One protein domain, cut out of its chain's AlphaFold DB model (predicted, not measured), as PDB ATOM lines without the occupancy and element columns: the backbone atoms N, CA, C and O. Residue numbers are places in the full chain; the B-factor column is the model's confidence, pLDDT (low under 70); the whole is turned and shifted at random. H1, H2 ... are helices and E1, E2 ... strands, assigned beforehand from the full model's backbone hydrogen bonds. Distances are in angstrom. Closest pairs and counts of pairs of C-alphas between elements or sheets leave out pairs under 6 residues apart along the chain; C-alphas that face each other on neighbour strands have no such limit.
ATOM      1  N   ILE A 119     -35.562 -10.210 -32.205       93.12
ATOM      2  CA  ILE A 119     -36.982  -9.941 -31.984       93.12
ATOM      3  C   ILE A 119     -37.818 -10.913 -32.819       93.12
ATOM      4  O   ILE A 119     -37.702 -10.949 -34.041       93.12
ATOM      5  N   GLY A 120     -38.650 -11.718 -32.154       83.00
ATOM      6  CA  GLY A 120     -39.514 -12.702 -32.818       83.00
ATOM      7  C   GLY A 120     -40.810 -12.112 -33.382       83.00
ATOM      8  O   GLY A 120     -41.300 -12.575 -34.411       83.00
ATOM      9  N   ARG A 121     -41.363 -11.073 -32.738       88.19
ATOM     10  CA  ARG A 121     -42.574 -10.388 -33.212       88.19
ATOM     11  C   ARG A 121     -42.238  -9.557 -34.445       88.19
ATOM     12  O   ARG A 121     -41.272  -8.804 -34.421       88.19
ATOM     13  N   LYS A 122     -43.032  -9.705 -35.503       90.44
ATOM     14  CA  LYS A 122     -43.023  -8.782 -36.639       90.44
ATOM     15  C   LYS A 122     -43.947  -7.618 -36.311       90.44
ATOM     16  O   LYS A 122     -45.065  -7.857 -35.853       90.44
ATOM     17  N   THR A 123     -43.477  -6.404 -36.546       91.56
ATOM     18  CA  THR A 123     -44.269  -5.183 -36.363       91.56
ATOM     19  C   THR A 123     -44.424  -4.520 -37.718       91.56
ATOM     20  O   THR A 123     -43.425  -4.337 -38.418       91.56
ATOM     21  N   HIS A 124     -45.656  -4.191 -38.103       94.38
ATOM     22  CA  HIS A 124     -45.887  -3.446 -39.333       94.38
ATOM     23  C   HIS A 124     -45.572  -1.971 -39.089       94.38
ATOM     24  O   HIS A 124     -46.065  -1.359 -38.142       94.38
ATOM     25  N   GLY A 125     -44.684  -1.410 -39.892       95.75
ATOM     26  CA  GLY A 125     -44.190  -0.059 -39.699       95.75
ATOM     27  C   GLY A 125     -43.532   0.490 -40.949       95.75
ATOM     28  O   GLY A 125     -43.208  -0.235 -41.883       95.75
ATOM     29  N   MET A 126     -43.292   1.791 -40.955       97.06
ATOM     30  CA  MET A 126     -42.637   2.484 -42.054       97.06
ATOM     31  C   MET A 126     -41.282   3.040 -41.622       97.06
ATOM     32  O   MET A 126     -41.054   3.388 -40.459       97.06
ATOM     33  N   VAL A 127     -40.374   3.168 -42.584       98.44
ATOM     34  CA  VAL A 127     -39.075   3.817 -42.387       98.44
ATOM     35  C   VAL A 127     -39.012   5.041 -43.279       98.44
ATOM     36  O   VAL A 127     -39.231   4.926 -44.480       98.44
ATOM     37  N   PHE A 128     -38.665   6.200 -42.728       98.50
ATOM     38  CA  PHE A 128     -38.371   7.383 -43.530       98.50
ATOM     39  C   PHE A 128     -36.864   7.654 -43.542       98.50
ATOM     40  O   PHE A 128     -36.234   7.890 -42.509       98.50
ATOM     41  N   LEU A 129     -36.270   7.580 -44.731       98.31
ATOM     42  CA  LEU A 129     -34.842   7.739 -44.935       98.31
ATOM     43  C   LEU A 129     -34.430   9.197 -44.751       98.31
ATOM     44  O   LEU A 129     -34.939  10.115 -45.390       98.31
ATOM     45  N   THR A 130     -33.437   9.358 -43.895       97.25
ATOM     46  CA  THR A 130     -32.814  10.615 -43.490       97.25
ATOM     47  C   THR A 130     -31.299  10.457 -43.594       97.25
ATOM     48  O   THR A 130     -30.803   9.489 -44.176       97.25
ATOM     49  N   PHE A 131     -30.525  11.415 -43.102       96.69
ATOM     50  CA  PHE A 131     -29.075  11.455 -43.239       96.69
ATOM     51  C   PHE A 131     -28.374  10.121 -42.930       96.69
ATOM     52  O   PHE A 131     -27.539   9.665 -43.718       96.69
ATOM     53  N   ASN A 132     -28.772   9.453 -41.846       96.19
ATOM     54  CA  ASN A 132     -28.316   8.125 -41.452       96.19
ATOM     55  C   ASN A 132     -29.227   7.006 -42.000       96.19
ATOM     56  O   ASN A 132     -29.555   6.061 -41.284       96.19
ATOM     57  N   ALA A 133     -29.622   7.071 -43.277       97.25
ATOM     58  CA  ALA A 133     -30.507   6.099 -43.933       97.25
ATOM     59  C   ALA A 133     -30.102   4.625 -43.712       97.25
ATOM     60  O   ALA A 133     -30.951   3.804 -43.365       97.25
ATOM     61  N   SER A 134     -28.812   4.282 -43.831       96.94
ATOM     62  CA  SER A 134     -28.320   2.926 -43.523       96.94
ATOM     63  C   SER A 134     -28.618   2.503 -42.084       96.94
ATOM     64  O   SER A 134     -29.002   1.356 -41.852       96.94
ATOM     65  N   ALA A 135     -28.492   3.425 -41.125       96.94
ATOM     66  CA  ALA A 135     -28.822   3.167 -39.731       96.94
ATOM     67  C   ALA A 135     -30.327   2.977 -39.543       96.94
ATOM     68  O   ALA A 135     -30.716   2.016 -38.893       96.94
ATOM     69  N   MET A 136     -31.176   3.814 -40.153       97.50
ATOM     70  CA  MET A 136     -32.638   3.661 -40.065       97.50
ATOM     71  C   MET A 136     -33.096   2.288 -40.570       97.50
ATOM     72  O   MET A 136     -33.843   1.587 -39.889       97.50
ATOM     73  N   LEU A 137     -32.561   1.846 -41.712       97.81
ATOM     74  CA  LEU A 137     -32.805   0.501 -42.238       97.81
ATOM     75  C   LEU A 137     -32.238  -0.597 -41.325       97.81
ATOM     76  O   LEU A 137     -32.839  -1.659 -41.177       97.81
ATOM     77  N   GLY A 138     -31.070  -0.362 -40.725       97.19
ATOM     78  CA  GLY A 138     -30.445  -1.266 -39.763       97.19
ATOM     79  C   GLY A 138     -31.280  -1.466 -38.500       97.19
ATOM     80  O   GLY A 138     -31.522  -2.606 -38.107       97.19
ATOM     81  N   PHE A 139     -31.783  -0.377 -37.921       97.56
ATOM     82  CA  PHE A 139     -32.690  -0.411 -36.778       97.56
ATOM     83  C   PHE A 139     -34.013  -1.083 -37.126       97.56
ATOM     84  O   PHE A 139     -34.443  -1.951 -36.376       97.56
ATOM     85  N   ALA A 140     -34.615  -0.774 -38.278       97.25
ATOM     86  CA  ALA A 140     -35.837  -1.445 -38.717       97.25
ATOM     87  C   ALA A 140     -35.655  -2.970 -38.796       97.25
ATOM     88  O   ALA A 140     -36.465  -3.719 -38.255       97.25
ATOM     89  N   ARG A 141     -34.533  -3.444 -39.363       96.62
ATOM     90  CA  ARG A 141     -34.191  -4.877 -39.368       96.62
ATOM     91  C   ARG A 141     -33.977  -5.436 -37.962       96.62
ATOM     92  O   ARG A 141     -34.478  -6.515 -37.665       96.62
ATOM     93  N   ALA A 142     -33.247  -4.726 -37.101       96.06
ATOM     94  CA  ALA A 142     -32.981  -5.164 -35.730       96.06
ATOM     95  C   ALA A 142     -34.262  -5.260 -34.886       96.06
ATOM     96  O   ALA A 142     -34.405  -6.172 -34.074       96.06
ATOM     97  N   PHE A 143     -35.204  -4.347 -35.109       96.00
ATOM     98  CA  PHE A 143     -36.499  -4.290 -34.432       96.00
ATOM     99  C   PHE A 143     -37.544  -5.209 -35.079       96.00
ATOM    100  O   PHE A 143     -38.667  -5.283 -34.590       96.00
ATOM    101  N   ASN A 144     -37.177  -5.909 -36.161       95.62
ATOM    102  CA  ASN A 144     -38.059  -6.751 -36.969       95.62
ATOM    103  C   ASN A 144     -39.310  -6.003 -37.477       95.62
ATOM    104  O   ASN A 144     -40.422  -6.538 -37.506       95.62
ATOM    105  N   VAL A 145     -39.103  -4.747 -37.877       95.62
ATOM    106  CA  VAL A 145     -40.119  -3.891 -38.490       95.62
ATOM    107  C   VAL A 145     -40.193  -4.197 -39.980       95.62
ATOM    108  O   VAL A 145     -39.176  -4.190 -40.678       95.62
ATOM    109  N   GLN A 146     -41.400  -4.482 -40.456       93.69
ATOM    110  CA  GLN A 146     -41.698  -4.742 -41.858       93.69
ATOM    111  C   GLN A 146     -42.631  -3.662 -42.383       93.69
ATOM    112  O   GLN A 146     -43.579  -3.299 -41.704       93.69
ATOM    113  N   GLY A 147     -42.371  -3.188 -43.592       92.31
ATOM    114  CA  GLY A 147     -43.246  -2.264 -44.294       92.31
ATOM    115  C   GLY A 147     -42.452  -1.368 -45.226       92.31
ATOM    116  O   GLY A 147     -41.318  -1.686 -45.606       92.31
ATOM    117  N   ASN A 148     -43.077  -0.274 -45.641       96.88
ATOM    118  CA  ASN A 148     -42.545   0.551 -46.710       96.88
ATOM    119  C   ASN A 148     -41.405   1.447 -46.225       96.88
ATOM    120  O   ASN A 148     -41.395   1.991 -45.116       96.88
ATOM    121  N   VAL A 149     -40.423   1.612 -47.105       98.25
ATOM    122  CA  VAL A 149     -39.306   2.529 -46.916       98.25
ATOM    123  C   VAL A 149     -39.552   3.724 -47.818       98.25
ATOM    124  O   VAL A 149     -39.647   3.563 -49.030       98.25
ATOM    125  N   TYR A 150     -39.600   4.915 -47.242       98.38
ATOM    126  CA  TYR A 150     -39.805   6.174 -47.942       98.38
ATOM    127  C   TYR A 150     -38.581   7.060 -47.851       98.38
ATOM    128  O   TYR A 150     -37.765   6.923 -46.948       98.38
ATOM    129  N   GLY A 151     -38.465   8.023 -48.752       98.06
ATOM    130  CA  GLY A 151     -37.410   9.020 -48.683       98.06
ATOM    131  C   GLY A 151     -37.652  10.153 -49.660       98.06
ATOM    132  O   GLY A 151     -38.394  10.013 -50.633       98.06
ATOM    133  N   VAL A 152     -36.999  11.286 -49.416       98.12
ATOM    134  CA  VAL A 152     -37.062  12.432 -50.327       98.12
ATOM    135  C   VAL A 152     -36.556  12.007 -51.709       98.12
ATOM    136  O   VAL A 152     -35.506  11.363 -51.819       98.12
ATOM    137  N   ARG A 153     -37.283  12.339 -52.778       97.31
ATOM    138  CA  ARG A 153     -36.891  11.986 -54.151       97.31
ATOM    139  C   ARG A 153     -35.427  12.374 -54.430       97.31
ATOM    140  O   ARG A 153     -34.972  13.440 -54.034       97.31
ATOM    141  N   TYR A 154     -34.683  11.483 -55.091       95.56
ATOM    142  CA  TYR A 154     -33.254  11.631 -55.437       95.56
ATOM    143  C   TYR A 154     -32.253  11.691 -54.268       95.56
ATOM    144  O   TYR A 154     -31.052  11.808 -54.510       95.56
ATOM    145  N   SER A 155     -32.689  11.562 -53.012       96.50
ATOM    146  CA  SER A 155     -31.787  11.653 -51.855       96.50
ATOM    147  C   SER A 155     -30.843  10.458 -51.715       96.50
ATOM    148  O   SER A 155     -29.661  10.663 -51.456       96.50
ATOM    149  N   PHE A 156     -31.294   9.222 -51.943       96.19
ATOM    150  CA  PHE A 156     -30.477   8.022 -51.709       96.19
ATOM    151  C   PHE A 156     -30.423   7.086 -52.926       96.19
ATOM    152  O   PHE A 156     -30.911   5.964 -52.851       96.19
ATOM    153  N   PRO A 157     -29.780   7.471 -54.046       93.31
ATOM    154  CA  PRO A 157     -29.842   6.725 -55.315       93.31
ATOM    155  C   PRO A 157     -29.293   5.287 -55.262       93.31
ATOM    156  O   PRO A 157     -29.482   4.523 -56.200       93.31
ATOM    157  N   LYS A 158     -28.584   4.921 -54.189       93.38
ATOM    158  CA  LYS A 158     -28.031   3.575 -53.969       93.38
ATOM    159  C   LYS A 158     -28.909   2.689 -53.075       93.38
ATOM    160  O   LYS A 158     -28.526   1.556 -52.809       93.38
ATOM    161  N   LEU A 159     -30.022   3.210 -52.558       94.88
ATOM    162  CA  LEU A 159     -30.937   2.499 -51.667       94.88
ATOM    163  C   LEU A 159     -32.282   2.286 -52.366       94.88
ATOM    164  O   LEU A 159     -32.699   3.109 -53.177       94.88
ATOM    165  N   SER A 160     -32.958   1.188 -52.032       94.56
ATOM    166  CA  SER A 160     -34.330   0.933 -52.474       94.56
ATOM    167  C   SER A 160     -35.306   1.603 -51.511       94.56
ATOM    168  O   SER A 160     -35.262   1.330 -50.309       94.56
ATOM    169  N   PHE A 161     -36.142   2.500 -52.028       97.38
ATOM    170  CA  PHE A 161     -37.190   3.195 -51.284       97.38
ATOM    171  C   PHE A 161     -38.238   3.762 -52.248       97.38
ATOM    172  O   PHE A 161     -37.947   4.007 -53.420       97.38
ATOM    173  N   THR A 162     -39.437   4.014 -51.736       97.75
ATOM    174  CA  THR A 162     -40.504   4.744 -52.416       97.75
ATOM    175  C   THR A 162     -40.220   6.247 -52.327       97.75
ATOM    176  O   THR A 162     -40.235   6.815 -51.227       97.75
ATOM    177  N   PRO A 163     -39.916   6.924 -53.448       97.44
ATOM    178  CA  PRO A 163     -39.612   8.345 -53.425       97.44
ATOM    179  C   PRO A 163     -40.873   9.172 -53.178       97.44
ATOM    180  O   PRO A 163     -41.913   8.929 -53.786       97.44
ATOM    181  N   VAL A 164     -40.751  10.201 -52.342       97.44
ATOM    182  CA  VAL A 164     -41.807  11.190 -52.098       97.44
ATOM    183  C   VAL A 164     -41.324  12.601 -52.428       97.44
ATOM    184  O   VAL A 164     -40.156  12.948 -52.214       97.44
ATOM    185  N   ASP A 165     -42.231  13.423 -52.952       96.62
ATOM    186  CA  ASP A 165     -41.970  14.827 -53.273       96.62
ATOM    187  C   ASP A 165     -42.068  15.682 -52.013       96.62
ATOM    188  O   ASP A 165     -43.130  16.180 -51.641       96.62
ATOM    189  N   ARG A 166     -40.934  15.812 -51.322       97.12
ATOM    190  CA  ARG A 166     -40.795  16.550 -50.065       97.12
ATOM    191  C   ARG A 166     -39.656  17.568 -50.136       97.12
ATOM    192  O   ARG A 166     -38.738  17.404 -50.943       97.12
ATOM    193  N   PRO A 167     -39.676  18.610 -49.287       97.62
ATOM    194  CA  PRO A 167     -38.553  19.528 -49.155       97.62
ATOM    195  C   PRO A 167     -37.249  18.796 -48.815       97.62
ATOM    196  O   PRO A 167     -37.223  17.918 -47.956       97.62
ATOM    197  N   VAL A 168     -36.137  19.219 -49.424       96.62
ATOM    198  CA  VAL A 168     -34.801  18.629 -49.198       96.62
ATOM    199  C   VAL A 168     -34.383  18.674 -47.723       96.62
ATOM    200  O   VAL A 168     -33.668  17.786 -47.262       96.62
ATOM    201  N   ARG A 169     -34.869  19.658 -46.957       97.38
ATOM    202  CA  ARG A 169     -34.649  19.760 -45.507       97.38
ATOM    203  C   ARG A 169     -35.076  18.501 -44.743       97.38
ATOM    204  O   ARG A 169     -34.454  18.162 -43.738       97.38
ATOM    205  N   GLU A 170     -36.085  17.779 -45.229       97.94
ATOM    206  CA  GLU A 170     -36.589  16.563 -44.580       97.94
ATOM    207  C   GLU A 170     -35.610  15.386 -44.647       97.94
ATOM    208  O   GLU A 170     -35.771  14.426 -43.903       97.94
ATOM    209  N   VAL A 171     -34.530  15.487 -45.434       97.62
ATOM    210  CA  VAL A 171     -33.377  14.576 -45.332       97.62
ATOM    211  C   VAL A 171     -32.729  14.639 -43.940       97.62
ATOM    212  O   VAL A 171     -32.133  13.659 -43.502       97.62
ATOM    213  N   PHE A 172     -32.845  15.760 -43.229       97.62
ATOM    214  CA  PHE A 172     -32.303  15.936 -41.878       97.62
ATOM    215  C   PHE A 172     -33.384  16.070 -40.808       97.62
ATOM    216  O   PHE A 172     -33.198  15.612 -39.685       97.62
ATOM    217  N   PHE A 173     -34.488  16.733 -41.150       97.31
ATOM    218  CA  PHE A 173     -35.547  17.103 -40.218       97.31
ATOM    219  C   PHE A 173     -36.895  16.627 -40.766       97.31
ATOM    220  O   PHE A 173     -37.604  17.416 -41.393       97.31
ATOM    221  N   PRO A 174     -37.228  15.335 -40.604       97.38
ATOM    222  CA  PRO A 174     -38.476  14.775 -41.111       97.38
ATOM    223  C   PRO A 174     -39.693  15.508 -40.528       97.38
ATOM    224  O   PRO A 174     -39.715  15.843 -39.344       97.38
ATOM    225  N   ASN A 175     -40.716  15.747 -41.352       97.56
ATOM    226  CA  ASN A 175     -41.939  16.422 -40.917       97.56
ATOM    227  C   ASN A 175     -42.911  15.433 -40.244       97.56
ATOM    228  O   ASN A 175     -43.396  14.506 -40.891       97.56
ATOM    229  N   GLU A 176     -43.214  15.654 -38.962       96.44
ATOM    230  CA  GLU A 176     -44.079  14.776 -38.154       96.44
ATOM    231  C   GLU A 176     -45.474  14.579 -38.765       96.44
ATOM    232  O   GLU A 176     -45.920  13.445 -38.923       96.44
ATOM    233  N   ASP A 177     -46.153  15.662 -39.148       96.38
ATOM    234  CA  ASP A 177     -47.541  15.605 -39.631       96.38
ATOM    235  C   ASP A 177     -47.667  14.896 -40.979       96.38
ATOM    236  O   ASP A 177     -48.650  14.203 -41.256       96.38
ATOM    237  N   PHE A 178     -46.674  15.074 -41.848       97.31
ATOM    238  CA  PHE A 178     -46.583  14.338 -43.099       97.31
ATOM    239  C   PHE A 178     -46.386  12.845 -42.836       97.31
ATOM    240  O   PHE A 178     -47.168  12.044 -43.343       97.31
ATOM    241  N   LEU A 179     -45.400  12.472 -42.011       97.25
ATOM    242  CA  LEU A 179     -45.123  11.062 -41.731       97.25
ATOM    243  C   LEU A 179     -46.263  10.375 -40.987       97.25
ATOM    244  O   LEU A 179     -46.537   9.215 -41.258       97.25
ATOM    245  N   ARG A 180     -46.982  11.086 -40.116       96.38
ATOM    246  CA  ARG A 180     -48.174  10.552 -39.452       96.38
ATOM    247  C   ARG A 180     -49.290  10.227 -40.441       96.38
ATOM    248  O   ARG A 180     -49.927   9.189 -40.311       96.38
ATOM    249  N   ARG A 181     -49.554  11.110 -41.409       96.38
ATOM    250  CA  ARG A 181     -50.573  10.857 -42.443       96.38
ATOM    251  C   ARG A 181     -50.170   9.701 -43.345       96.38
ATOM    252  O   ARG A 181     -50.968   8.796 -43.537       96.38
ATOM    253  N   LEU A 182     -48.916   9.700 -43.796       96.69
ATOM    254  CA  LEU A 182     -48.377   8.624 -44.621       96.69
ATOM    255  C   LEU A 182     -48.413   7.275 -43.889       96.69
ATOM    256  O   LEU A 182     -48.788   6.273 -44.477       96.69
ATOM    257  N   ALA A 183     -48.107   7.252 -42.589       96.19
ATOM    258  CA  ALA A 183     -48.210   6.042 -41.778       96.19
ATOM    259  C   ALA A 183     -49.639   5.497 -41.723       96.19
ATOM    260  O   ALA A 183     -49.829   4.294 -41.839       96.19
ATOM    261  N   LYS A 184     -50.645   6.369 -41.582       94.81
ATOM    262  CA  LYS A 184     -52.057   5.961 -41.592       94.81
ATOM    263  C   LYS A 184     -52.492   5.414 -42.952       94.81
ATOM    264  O   LYS A 184     -53.252   4.456 -42.992       94.81
ATOM    265  N   GLU A 185     -52.020   6.010 -44.046       94.44
ATOM    266  CA  GLU A 185     -52.265   5.503 -45.407       94.44
ATOM    267  C   GLU A 185     -51.647   4.110 -45.615       94.44
ATOM    268  O   GLU A 185     -52.232   3.269 -46.295       94.44
ATOM    269  N   ASP A 186     -50.514   3.854 -44.962       92.44
ATOM    270  CA  ASP A 186     -49.783   2.585 -44.989       92.44
ATOM    271  C   ASP A 186     -50.222   1.562 -43.935       92.44
ATOM    272  O   ASP A 186     -49.628   0.481 -43.855       92.44
ATOM    273  N   ASP A 187     -51.217   1.903 -43.112       93.38
ATOM    274  CA  ASP A 187     -51.647   1.125 -41.942       93.38
ATOM    275  C   ASP A 187     -50.500   0.832 -40.945       93.38
ATOM    276  O   ASP A 187     -50.516  -0.141 -40.201       93.38
ATOM    277  N   ALA A 188     -49.452   1.661 -40.940       95.12
ATOM    278  CA  ALA A 188     -48.246   1.464 -40.144       95.12
ATOM    279  C   ALA A 188     -48.462   1.828 -38.664       95.12
ATOM    280  O   ALA A 188     -48.807   2.962 -38.328       95.12
ATOM    281  N   GLU A 189     -48.136   0.898 -37.762       93.62
ATOM    282  CA  GLU A 189     -48.210   1.104 -36.304       93.62
ATOM    283  C   GLU A 189     -47.028   1.941 -35.774       93.62
ATOM    284  O   GLU A 189     -47.109   2.588 -34.726       93.62
ATOM    285  N   LEU A 190     -45.905   1.915 -36.501       96.50
ATOM    286  CA  LEU A 190     -44.628   2.498 -36.099       96.50
ATOM    287  C   LEU A 190     -43.942   3.226 -37.260       96.50
ATOM    288  O   LEU A 190     -43.812   2.680 -38.353       96.50
ATOM    289  N   VAL A 191     -43.393   4.410 -36.993       98.12
ATOM    290  CA  VAL A 191     -42.507   5.153 -37.900       98.12
ATOM    291  C   VAL A 191     -41.097   5.210 -37.324       98.12
ATOM    292  O   VAL A 191     -40.890   5.713 -36.219       98.12
ATOM    293  N   ILE A 192     -40.112   4.766 -38.101       98.44
ATOM    294  CA  ILE A 192     -38.686   4.922 -37.793       98.44
ATOM    295  C   ILE A 192     -38.104   6.045 -38.651       98.44
ATOM    296  O   ILE A 192     -38.107   5.959 -39.880       98.44
ATOM    297  N   SER A 193     -37.582   7.091 -38.008       98.19
ATOM    298  CA  SER A 193     -36.885   8.194 -38.683       98.19
ATOM    299  C   SER A 193     -36.035   9.009 -37.706       98.19
ATOM    300  O   SER A 193     -36.105   8.825 -36.497       98.19
ATOM    301  N   GLU A 194     -35.246   9.960 -38.198       96.62
ATOM    302  CA  GLU A 194     -34.379  10.803 -37.370       96.62
ATOM    303  C   GLU A 194     -35.086  12.050 -36.805       96.62
ATOM    304  O   GLU A 194     -34.657  13.183 -37.012       96.62
ATOM    305  N   PHE A 195     -36.160  11.850 -36.040       97.38
ATOM    306  CA  PHE A 195     -36.878  12.934 -35.354       97.38
ATOM    307  C   PHE A 195     -36.015  13.674 -34.327       97.38
ATOM    308  O   PHE A 195     -35.073  13.107 -33.777       97.38
ATOM    309  N   THR A 196     -36.354  14.920 -33.996       95.00
ATOM    310  CA  THR A 196     -35.664  15.710 -32.956       95.00
ATOM    311  C   THR A 196     -35.966  15.252 -31.524       95.00
ATOM    312  O   THR A 196     -35.344  15.737 -30.585       95.00
ATOM    313  N   PHE A 197     -36.883  14.300 -31.351       95.88
ATOM    314  CA  PHE A 197     -37.261  13.670 -30.086       95.88
ATOM    315  C   PHE A 197     -36.968  12.157 -30.126       95.88
ATOM    316  O   PHE A 197     -36.860  11.588 -31.215       95.88
ATOM    317  N   PRO A 198     -36.821  11.482 -28.970       97.06
ATOM    318  CA  PRO A 198     -36.567  10.040 -28.919       97.06
ATOM    319  C   PRO A 198     -37.768   9.211 -29.381       97.06
ATOM    320  O   PRO A 198     -37.605   8.333 -30.228       97.06
ATOM    321  N   ALA A 199     -38.962   9.494 -28.860       97.38
ATOM    322  CA  ALA A 199     -40.202   8.873 -29.302       97.38
ATOM    323  C   ALA A 199     -41.427   9.748 -28.990       97.38
ATOM    324  O   ALA A 199     -41.353  10.632 -28.136       97.38
ATOM    325  N   LYS A 200     -42.534   9.510 -29.701       96.94
ATOM    326  CA  LYS A 200     -43.828  10.181 -29.505       96.94
ATOM    327  C   LYS A 200     -44.962   9.216 -29.842       96.94
ATOM    328  O   LYS A 200     -44.922   8.575 -30.892       96.94
ATOM    329  N   GLY A 201     -45.930   9.091 -28.939       87.38
ATOM    330  CA  GLY A 201     -47.060   8.176 -29.057       87.38
ATOM    331  C   GLY A 201     -48.369   8.949 -29.039       87.38
ATOM    332  O   GLY A 201     -48.770   9.487 -28.015       87.38
ATOM    333  N   GLU A 202     -48.998   9.045 -30.201       81.31
ATOM    334  CA  GLU A 202     -50.363   9.556 -30.350       81.31
ATOM    335  C   GLU A 202     -51.109   8.508 -31.191       81.31
ATOM    336  O   GLU A 202     -51.205   7.362 -30.770       81.31
ATOM    337  N   ASP A 203     -51.535   8.833 -32.412       84.25
ATOM    338  CA  ASP A 203     -52.220   7.870 -33.291       84.25
ATOM    339  C   ASP A 203     -51.295   6.803 -33.897       84.25
ATOM    340  O   ASP A 203     -51.728   5.713 -34.248       84.25
ATOM    341  N   VAL A 204     -50.026   7.158 -34.083       93.06
ATOM    342  CA  VAL A 204     -48.969   6.295 -34.616       93.06
ATOM    343  C   VAL A 204     -47.741   6.548 -33.764       93.06
ATOM    344  O   VAL A 204     -47.445   7.703 -33.428       93.06
ATOM    345  N   VAL A 205     -47.021   5.486 -33.415       96.81
ATOM    346  CA  VAL A 205     -45.781   5.619 -32.662       96.81
ATOM    347  C   VAL A 205     -44.676   6.088 -33.604       96.81
ATOM    348  O   VAL A 205     -44.414   5.473 -34.630       96.81
ATOM    349  N   MET A 206     -43.981   7.163 -33.249       97.88
ATOM    350  CA  MET A 206     -42.818   7.659 -33.984       97.88
ATOM    351  C   MET A 206     -41.573   7.516 -33.120       97.88
ATOM    352  O   MET A 206     -41.577   7.965 -31.976       97.88
ATOM    353  N   ILE A 207     -40.508   6.914 -33.652       98.12
ATOM    354  CA  ILE A 207     -39.264   6.662 -32.914       98.12
ATOM    355  C   ILE A 207     -38.065   7.155 -33.715       98.12
ATOM    356  O   ILE A 207     -37.880   6.790 -34.878       98.12
ATOM    357  N   ASN A 208     -37.198   7.916 -33.045       98.31
ATOM    358  CA  ASN A 208     -35.811   8.067 -33.450       98.31
ATOM    359  C   ASN A 208     -34.954   7.047 -32.706       98.31
ATOM    360  O   ASN A 208     -34.620   7.273 -31.543       98.31
ATOM    361  N   PRO A 209     -34.530   5.950 -33.351       97.88
ATOM    362  CA  PRO A 209     -33.849   4.868 -32.652       97.88
ATOM    363  C   PRO A 209     -32.484   5.278 -32.080       97.88
ATOM    364  O   PRO A 209     -32.061   4.724 -31.067       97.88
ATOM    365  N   MET A 210     -31.808   6.272 -32.669       97.62
ATOM    366  CA  MET A 210     -30.537   6.788 -32.145       97.62
ATOM    367  C   MET A 210     -30.737   7.551 -30.837       97.62
ATOM    368  O   MET A 210     -30.008   7.312 -29.876       97.62
ATOM    369  N   ARG A 211     -31.739   8.436 -30.779       97.62
ATOM    370  CA  ARG A 211     -32.094   9.178 -29.556       97.62
ATOM    371  C   ARG A 211     -32.720   8.253 -28.514       97.62
ATOM    372  O   ARG A 211     -32.313   8.285 -27.360       97.62
ATOM    373  N   PHE A 212     -33.625   7.379 -28.943       98.06
ATOM    374  CA  PHE A 212     -34.331   6.422 -28.095       98.06
ATOM    375  C   PHE A 212     -33.384   5.432 -27.409       98.06
ATOM    376  O   PHE A 212     -33.523   5.170 -26.225       98.06
ATOM    377  N   LEU A 213     -32.375   4.906 -28.108       97.56
ATOM    378  CA  LEU A 213     -31.401   3.993 -27.493       97.56
ATOM    379  C   LEU A 213     -30.121   4.692 -27.010       97.56
ATOM    380  O   LEU A 213     -29.219   4.029 -26.492       97.56
ATOM    381  N   LYS A 214     -30.018   6.014 -27.197       96.69
ATOM    382  CA  LYS A 214     -28.800   6.812 -26.989       96.69
ATOM    383  C   LYS A 214     -27.576   6.147 -27.639       96.69
ATOM    384  O   LYS A 214     -26.625   5.755 -26.961       96.69
ATOM    385  N   ILE A 215     -27.646   5.944 -28.952       95.94
ATOM    386  CA  ILE A 215     -26.581   5.332 -29.759       95.94
ATOM    387  C   ILE A 215     -26.055   6.377 -30.727       95.94
ATOM    388  O   ILE A 215     -26.801   6.898 -31.559       95.94
ATOM    389  N   GLY A 216     -24.769   6.691 -30.592       94.56
ATOM    390  CA  GLY A 216     -24.148   7.767 -31.347       94.56
ATOM    391  C   GLY A 216     -23.938   7.434 -32.823       94.56
ATOM    392  O   GLY A 216     -23.900   6.275 -33.234       94.56
ATOM    393  N   TYR A 217     -23.726   8.476 -33.622       94.75
ATOM    394  CA  TYR A 217     -23.410   8.414 -35.047       94.75
ATOM    395  C   TYR A 217     -22.231   7.483 -35.360       94.75
ATOM    396  O   TYR A 217     -22.275   6.698 -36.306       94.75
ATOM    397  N   PHE A 218     -21.161   7.564 -34.563       90.31
ATOM    398  CA  PHE A 218     -19.999   6.706 -34.760       90.31
ATOM    399  C   PHE A 218     -20.394   5.237 -34.591       90.31
ATOM    400  O   PHE A 218     -20.114   4.419 -35.459       90.31
ATOM    401  N   GLU A 219     -21.122   4.906 -33.527       92.06
ATOM    402  CA  GLU A 219     -21.561   3.537 -33.259       92.06
ATOM    403  C   GLU A 219     -22.500   3.004 -34.345       92.06
ATOM    404  O   GLU A 219     -22.304   1.884 -34.821       92.06
ATOM    405  N   THR A 220     -23.481   3.796 -34.788       94.25
ATOM    406  CA  THR A 220     -24.409   3.370 -35.847       94.25
ATOM    407  C   THR A 220     -23.698   3.113 -37.168       94.25
ATOM    408  O   THR A 220     -24.034   2.148 -37.854       94.25
ATOM    409  N   LYS A 221     -22.663   3.895 -37.490       91.62
ATOM    410  CA  LYS A 221     -21.807   3.651 -38.655       91.62
ATOM    411  C   LYS A 221     -21.121   2.280 -38.605       91.62
ATOM    412  O   LYS A 221     -21.050   1.619 -39.639       91.62
ATOM    413  N   TYR A 222     -20.625   1.835 -37.449       88.94
ATOM    414  CA  TYR A 222     -20.028   0.493 -37.327       88.94
ATOM    415  C   TYR A 222     -21.075  -0.619 -37.313       88.94
ATOM    416  O   TYR A 222     -20.808  -1.703 -37.824       88.94
ATOM    417  N   LEU A 223     -22.255  -0.360 -36.743       91.81
ATOM    418  CA  LEU A 223     -23.332  -1.347 -36.664       91.81
ATOM    419  C   LEU A 223     -24.004  -1.602 -38.017       91.81
ATOM    420  O   LEU A 223     -24.307  -2.744 -38.351       91.81
ATOM    421  N   PHE A 224     -24.269  -0.544 -38.781       95.38
ATOM    422  CA  PHE A 224     -25.161  -0.603 -39.944       95.38
ATOM    423  C   PHE A 224     -24.534  -0.072 -41.234       95.38
ATOM    424  O   PHE A 224     -25.172  -0.104 -42.288       95.38
ATOM    425  N   GLY A 225     -23.291   0.399 -41.168       92.31
ATOM    426  CA  GLY A 225     -22.633   1.080 -42.271       92.31
ATOM    427  C   GLY A 225     -23.050   2.544 -42.389       92.31
ATOM    428  O   GLY A 225     -23.794   3.093 -41.579       92.31
ATOM    429  N   GLU A 226     -22.549   3.193 -43.432       90.31
ATOM    430  CA  GLU A 226     -22.727   4.621 -43.663       90.31
ATOM    431  C   GLU A 226     -23.422   4.852 -45.006       90.31
ATOM    432  O   GLU A 226     -23.051   4.264 -46.023       90.31
ATOM    433  N   SER A 227     -24.413   5.735 -45.017       89.75
ATOM    434  CA  SER A 227     -24.995   6.301 -46.233       89.75
ATOM    435  C   SER A 227     -24.807   7.806 -46.224       89.75
ATOM    436  O   SER A 227     -24.687   8.424 -45.169       89.75
ATOM    437  N   ARG A 228     -24.806   8.410 -47.410       91.69
ATOM    438  CA  ARG A 228     -24.804   9.863 -47.560       91.69
ATOM    439  C   ARG A 228     -25.861  10.266 -48.578       91.69
ATOM    440  O   ARG A 228     -25.909   9.632 -49.637       91.69
ATOM    441  N   PRO A 229     -26.661  11.305 -48.298       94.81
ATOM    442  CA  PRO A 229     -27.598  11.803 -49.283       94.81
ATOM    443  C   PRO A 229     -26.852  12.407 -50.483       94.81
ATOM    444  O   PRO A 229     -25.757  12.968 -50.355       94.81
ATOM    445  N   ALA A 230     -27.434  12.265 -51.669       94.81
ATOM    446  CA  ALA A 230     -26.950  12.871 -52.902       94.81
ATOM    447  C   ALA A 230     -27.342  14.350 -52.997       94.81
ATOM    448  O   ALA A 230     -26.546  15.146 -53.486       94.81
ATOM    449  N   ILE A 231     -28.518  14.709 -52.475       94.38
ATOM    450  CA  ILE A 231     -29.019  16.084 -52.404       94.38
ATOM    451  C   ILE A 231     -29.241  16.485 -50.946       94.38
ATOM    452  O   ILE A 231     -29.760  15.695 -50.158       94.38
ATOM    453  N   PHE A 232     -28.818  17.690 -50.573       96.00
ATOM    454  CA  PHE A 232     -28.996  18.231 -49.227       96.00
ATOM    455  C   PHE A 232     -28.734  19.745 -49.207       96.00
ATOM    456  O   PHE A 232     -28.019  20.270 -50.060       96.00
ATOM    457  N   SER A 233     -29.282  20.444 -48.212       95.75
ATOM    458  CA  SER A 233     -28.931  21.837 -47.908       95.75
ATOM    459  C   SER A 233     -27.710  21.888 -46.987       95.75
ATOM    460  O   SER A 233     -27.650  21.170 -45.986       95.75
ATOM    461  N   LYS A 234     -26.726  22.740 -47.310       96.06
ATOM    462  CA  LYS A 234     -25.515  22.922 -46.486       96.06
ATOM    463  C   LYS A 234     -25.841  23.522 -45.119       96.06
ATOM    464  O   LYS A 234     -25.244  23.121 -44.126       96.06
ATOM    465  N   GLU A 235     -26.796  24.444 -45.065       96.62
ATOM    466  CA  GLU A 235     -27.243  25.058 -43.815       96.62
ATOM    467  C   GLU A 235     -27.947  24.034 -42.916       96.62
ATOM    468  O   GLU A 235     -27.619  23.904 -41.736       96.62
ATOM    469  N   ASP A 236     -28.847  23.228 -43.488       97.31
ATOM    470  CA  ASP A 236     -29.538  22.179 -42.735       97.31
ATOM    471  C   ASP A 236     -28.569  21.109 -42.230       97.31
ATOM    472  O   ASP A 236     -28.727  20.637 -41.106       97.31
ATOM    473  N   LEU A 237     -27.528  20.779 -43.005       97.44
ATOM    474  CA  LEU A 237     -26.465  19.876 -42.564       97.44
ATOM    475  C   LEU A 237     -25.756  20.408 -41.313       97.44
ATOM    476  O   LEU A 237     -25.527  19.645 -40.376       97.44
ATOM    477  N   VAL A 238     -25.398  21.696 -41.294       97.44
ATOM    478  CA  VAL A 238     -24.739  22.319 -40.135       97.44
ATOM    479  C   VAL A 238     -25.658  22.262 -38.919       97.44
ATOM    480  O   VAL A 238     -25.243  21.773 -37.869       97.44
ATOM    481  N   ASN A 239     -26.917  22.671 -39.072       97.56
ATOM    482  CA  ASN A 239     -27.907  22.635 -37.993       97.56
ATOM    483  C   ASN A 239     -28.128  21.213 -37.460       97.56
ATOM    484  O   ASN A 239     -28.199  20.993 -36.250       97.56
ATOM    485  N   TYR A 240     -28.191  20.232 -38.356       97.19
ATOM    486  CA  TYR A 240     -28.361  18.832 -38.004       97.19
ATOM    487  C   TYR A 240     -27.157  18.297 -37.224       97.19
ATOM    488  O   TYR A 240     -27.331  17.696 -36.164       97.19
ATOM    489  N   VAL A 241     -25.935  18.583 -37.683       97.25
ATOM    490  CA  VAL A 241     -24.705  18.206 -36.972       97.25
ATOM    491  C   VAL A 241     -24.652  18.854 -35.590       97.25
ATOM    492  O   VAL A 241     -24.392  18.157 -34.611       97.25
ATOM    493  N   ILE A 242     -24.959  20.152 -35.484       96.75
ATOM    494  CA  ILE A 242     -25.027  20.853 -34.194       96.75
ATOM    495  C   ILE A 242     -26.031  20.165 -33.264       96.75
ATOM    496  O   ILE A 242     -25.723  19.970 -32.089       96.75
ATOM    497  N   SER A 243     -27.193  19.744 -33.776       96.19
ATOM    498  CA  SER A 243     -28.195  19.040 -32.968       96.19
ATOM    499  C   SER A 243     -27.669  17.717 -32.406       96.19
ATOM    500  O   SER A 243     -27.820  17.456 -31.218       96.19
ATOM    501  N   LEU A 244     -26.973  16.912 -33.216       96.50
ATOM    502  CA  LEU A 244     -26.423  15.635 -32.760       96.50
ATOM    503  C   LEU A 244     -25.286  15.819 -31.754       96.50
ATOM    504  O   LEU A 244     -25.186  15.040 -30.810       96.50
ATOM    505  N   VAL A 245     -24.444  16.839 -31.941       95.69
ATOM    506  CA  VAL A 245     -23.374  17.167 -30.989       95.69
ATOM    507  C   VAL A 245     -23.971  17.632 -29.662       95.69
ATOM    508  O   VAL A 245     -23.574  17.137 -28.609       95.69
ATOM    509  N   LYS A 246     -24.969  18.522 -29.703       93.69
ATOM    510  CA  LYS A 246     -25.687  18.998 -28.511       93.69
ATOM    511  C   LYS A 246     -26.346  17.848 -27.748       93.69
ATOM    512  O   LYS A 246     -26.271  17.806 -26.524       93.69
ATOM    513  N   ASP A 247     -26.936  16.898 -28.467       91.94
ATOM    514  CA  ASP A 247     -27.583  15.725 -27.880       91.94
ATOM    515  C   ASP A 247     -26.573  14.662 -27.410       91.94
ATOM    516  O   ASP A 247     -26.980  13.608 -26.921       91.94
ATOM    517  N   GLY A 248     -25.262  14.883 -27.564       91.69
ATOM    518  CA  GLY A 248     -24.223  13.908 -27.218       91.69
ATOM    519  C   GLY A 248     -24.273  12.631 -28.065       91.69
ATOM    520  O   GLY A 248     -23.817  11.581 -27.626       91.69
ATOM    521  N   LEU A 249     -24.865  12.698 -29.260       94.81
ATOM    522  CA  LEU A 249     -24.937  11.600 -30.228       94.81
ATOM    523  C   LEU A 249     -23.823  11.670 -31.277       94.81
ATOM    524  O   LEU A 249     -23.688  10.764 -32.096       94.81
ATOM    525  N   MET A 250     -23.027  12.732 -31.290       94.69
ATOM    526  CA  MET A 250     -21.915  12.900 -32.216       94.69
ATOM    527  C   MET A 250     -20.785  13.653 -31.524       94.69
ATOM    528  O   MET A 250     -21.011  14.680 -30.894       94.69
ATOM    529  N   GLU A 251     -19.557  13.162 -31.666       90.12
ATOM    530  CA  GLU A 251     -18.377  13.898 -31.220       90.12
ATOM    531  C   GLU A 251     -18.143  15.108 -32.138       90.12
ATOM    532  O   GLU A 251     -18.320  15.032 -33.358       90.12
ATOM    533  N   ALA A 252     -17.715  16.238 -31.569       91.75
ATOM    534  CA  ALA A 252     -17.536  17.484 -32.322       91.75
ATOM    535  C   ALA A 252     -16.543  17.337 -33.492       91.75
ATOM    536  O   ALA A 252     -16.711  17.952 -34.548       91.75
ATOM    537  N   THR A 253     -15.532  16.482 -33.333       90.50
ATOM    538  CA  THR A 253     -14.542  16.166 -34.369       90.50
ATOM    539  C   THR A 253     -15.169  15.458 -35.572       90.50
ATOM    540  O   THR A 253     -14.869  15.813 -36.715       90.50
ATOM    541  N   ASP A 254     -16.079  14.510 -35.350       92.06
ATOM    542  CA  ASP A 254     -16.832  13.859 -36.425       92.06
ATOM    543  C   ASP A 254     -17.822  14.826 -37.077       92.06
ATOM    544  O   ASP A 254     -17.923  14.864 -38.307       92.06
ATOM    545  N   GLY A 255     -18.469  15.682 -36.281       95.38
ATOM    546  CA  GLY A 255     -19.322  16.753 -36.790       95.38
ATOM    547  C   GLY A 255     -18.581  17.688 -37.750       95.38
ATOM    548  O   GLY A 255     -19.025  17.909 -38.878       95.38
ATOM    549  N   ALA A 256     -17.394  18.162 -37.363       95.56
ATOM    550  CA  ALA A 256     -16.557  19.007 -38.213       95.56
ATOM    551  C   ALA A 256     -16.158  18.308 -39.527       95.56
ATOM    552  O   ALA A 256     -16.171  18.924 -40.598       95.56
ATOM    553  N   ARG A 257     -15.844  17.005 -39.481       94.50
ATOM    554  CA  ARG A 257     -15.535  16.207 -40.683       94.50
ATOM    555  C   ARG A 257     -16.733  16.104 -41.621       94.50
ATOM    556  O   ARG A 257     -16.560  16.220 -42.834       94.50
ATOM    557  N   ILE A 258     -17.927  15.905 -41.071       95.38
ATOM    558  CA  ILE A 258     -19.176  15.824 -41.832       95.38
ATOM    559  C   ILE A 258     -19.505  17.159 -42.496       95.38
ATOM    560  O   ILE A 258     -19.789  17.184 -43.694       95.38
ATOM    561  N   ILE A 259     -19.418  18.266 -41.758       96.06
ATOM    562  CA  ILE A 259     -19.649  19.606 -42.310       96.06
ATOM    563  C   ILE A 259     -18.661  19.871 -43.448       96.06
ATOM    564  O   ILE A 259     -19.065  20.264 -44.540       96.06
ATOM    565  N   ARG A 260     -17.372  19.566 -43.244       95.69
ATOM    566  CA  ARG A 260     -16.345  19.705 -44.287       95.69
ATOM    567  C   ARG A 260     -16.645  18.853 -45.521       95.69
ATOM    568  O   ARG A 260     -16.411  19.312 -46.637       95.69
ATOM    569  N   TRP A 261     -17.130  17.623 -45.339       94.69
ATOM    570  CA  TRP A 261     -17.566  16.766 -46.446       94.69
ATOM    571  C   TRP A 261     -18.701  17.422 -47.235       94.69
ATOM    572  O   TRP A 261     -18.599  17.535 -48.456       94.69
ATOM    573  N   GLY A 262     -19.738  17.901 -46.546       93.44
ATOM    574  CA  GLY A 262     -20.885  18.525 -47.196       93.44
ATOM    575  C   GLY A 262     -20.547  19.847 -47.882       93.44
ATOM    576  O   GLY A 262     -21.121  20.163 -48.915       93.44
ATOM    577  N   TRP A 263     -19.575  20.598 -47.355       90.81
ATOM    578  CA  TRP A 263     -19.142  21.868 -47.940       90.81
ATOM    579  C   TRP A 263     -18.355  21.705 -49.245       90.81
ATOM    580  O   TRP A 263     -18.408  22.590 -50.098       90.81
ATOM    581  N   ARG A 264     -17.622  20.589 -49.379       91.81
ATOM    582  CA  ARG A 264     -16.804  20.245 -50.555       91.81
ATOM    583  C   ARG A 264     -17.606  19.701 -51.738       91.81
ATOM    584  O   ARG A 264     -17.044  19.607 -52.824       91.81
ATOM    585  N   ARG A 265     -18.851  19.291 -51.507       80.50
ATOM    586  CA  ARG A 265     -19.814  18.958 -52.560       80.50
ATOM    587  C   ARG A 265     -20.572  20.200 -53.005       80.50
ATOM    588  O   ARG A 265     -20.990  20.195 -54.175       80.50
TER     589      ARG A 265
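Overview. This is residues 119 to 265 of the 265 residues of an uncharacterized protein of Pyrococcus abyssi (strain GE5 / Orsay) (UniProt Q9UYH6). A strongly twisted six-stranded sheet is the core, with H1 over one face and H3 over the other; H5 packs on H1, and the helical hairpin H6-H7 stands beyond the ends of the parallel strands E1, E2 and E4. The printed part has 147 residues, with seven named helices and six named strands in the order E1 H1 E2 E3 H2 H3 E4 E5 E6 H4 H5 H6 H7. The mixed sheet runs E3 E2 E1 E4 E6 E5, and the class is mixed, helices and strands. The whole is compact, with a radius of gyration of the C-alphas of 14.3 A and spans of 40 by 30 by 27 A.

Arrangement. In the sheet, E1 (residues 123 to 129) is parallel to E4 (190 to 192), with N 126 and O 190 at 2.8 A, and to E2 (149 to 152), with N 150 and O 127 at 2.8 A. E3 (162 to 164), an edge strand, is parallel to E2, with N 162 and O 149 at 2.8 A. E6 (205 to 207) is parallel to E4, with N 191 and O 205 at 2.8 A, and forms an antiparallel hairpin with the edge strand E5 (199 to 201), with N 200 and O 206 at 2.9 A. H1 (133 to 142) lies over E1 at a height over the sheet of 9.3 A, along the strands; E1, H1, E2 is a strand-helix-strand unit, two parallel neighbour strands with a helix between, its crossover right-handed. H3 (176 to 185) is on the opposite face, height 8.7 A, three layers in all, a sheet with helices on both faces. With H2 (168 to 171), which only grazes the sheet, H3 lies in a split unit from E3 to E4, with E2 and E1 between them in the sheet, also right-handed. H5 (217 to 224) touches H1, closest C-alphas Ala 135 and Phe 224 at 5.3 A, at a steep tilt of 57 degrees, the same way. H4 (209 to 212) is close to H1 but not clearly touching, C-alphas Phe 139 and Pro 209 at 6.8 A. H6 (234 to 246) and H7 (252 to 264) touch as a helical hairpin, closest C-alphas Val 241 and Gly 255 at 5.6 A, at a shallow tilt of 7 degrees, opposite ways. In H1, H3, H5, H6 and H7 every O i to N i+4 pair is within hydrogen-bond range; H2 and H4 are too short for one.

Along the chain. E1 begins at C-alpha 123, (-44.269, -5.183, -36.363), and is 18.1 A long. H1 measures 14.2 A, H3 14.3 A, H6 18.4 A and H7 18.5 A. H7 ends at C-alpha 264, (-16.804, 20.245, -50.555).

Size, cuts and confidence. The C-alphas farthest apart, Gly 120 and Arg 264, are 43.8 A apart. The printed part has no cut and no long link. Its mean pLDDT is 95.2, and no printed residue is under 70.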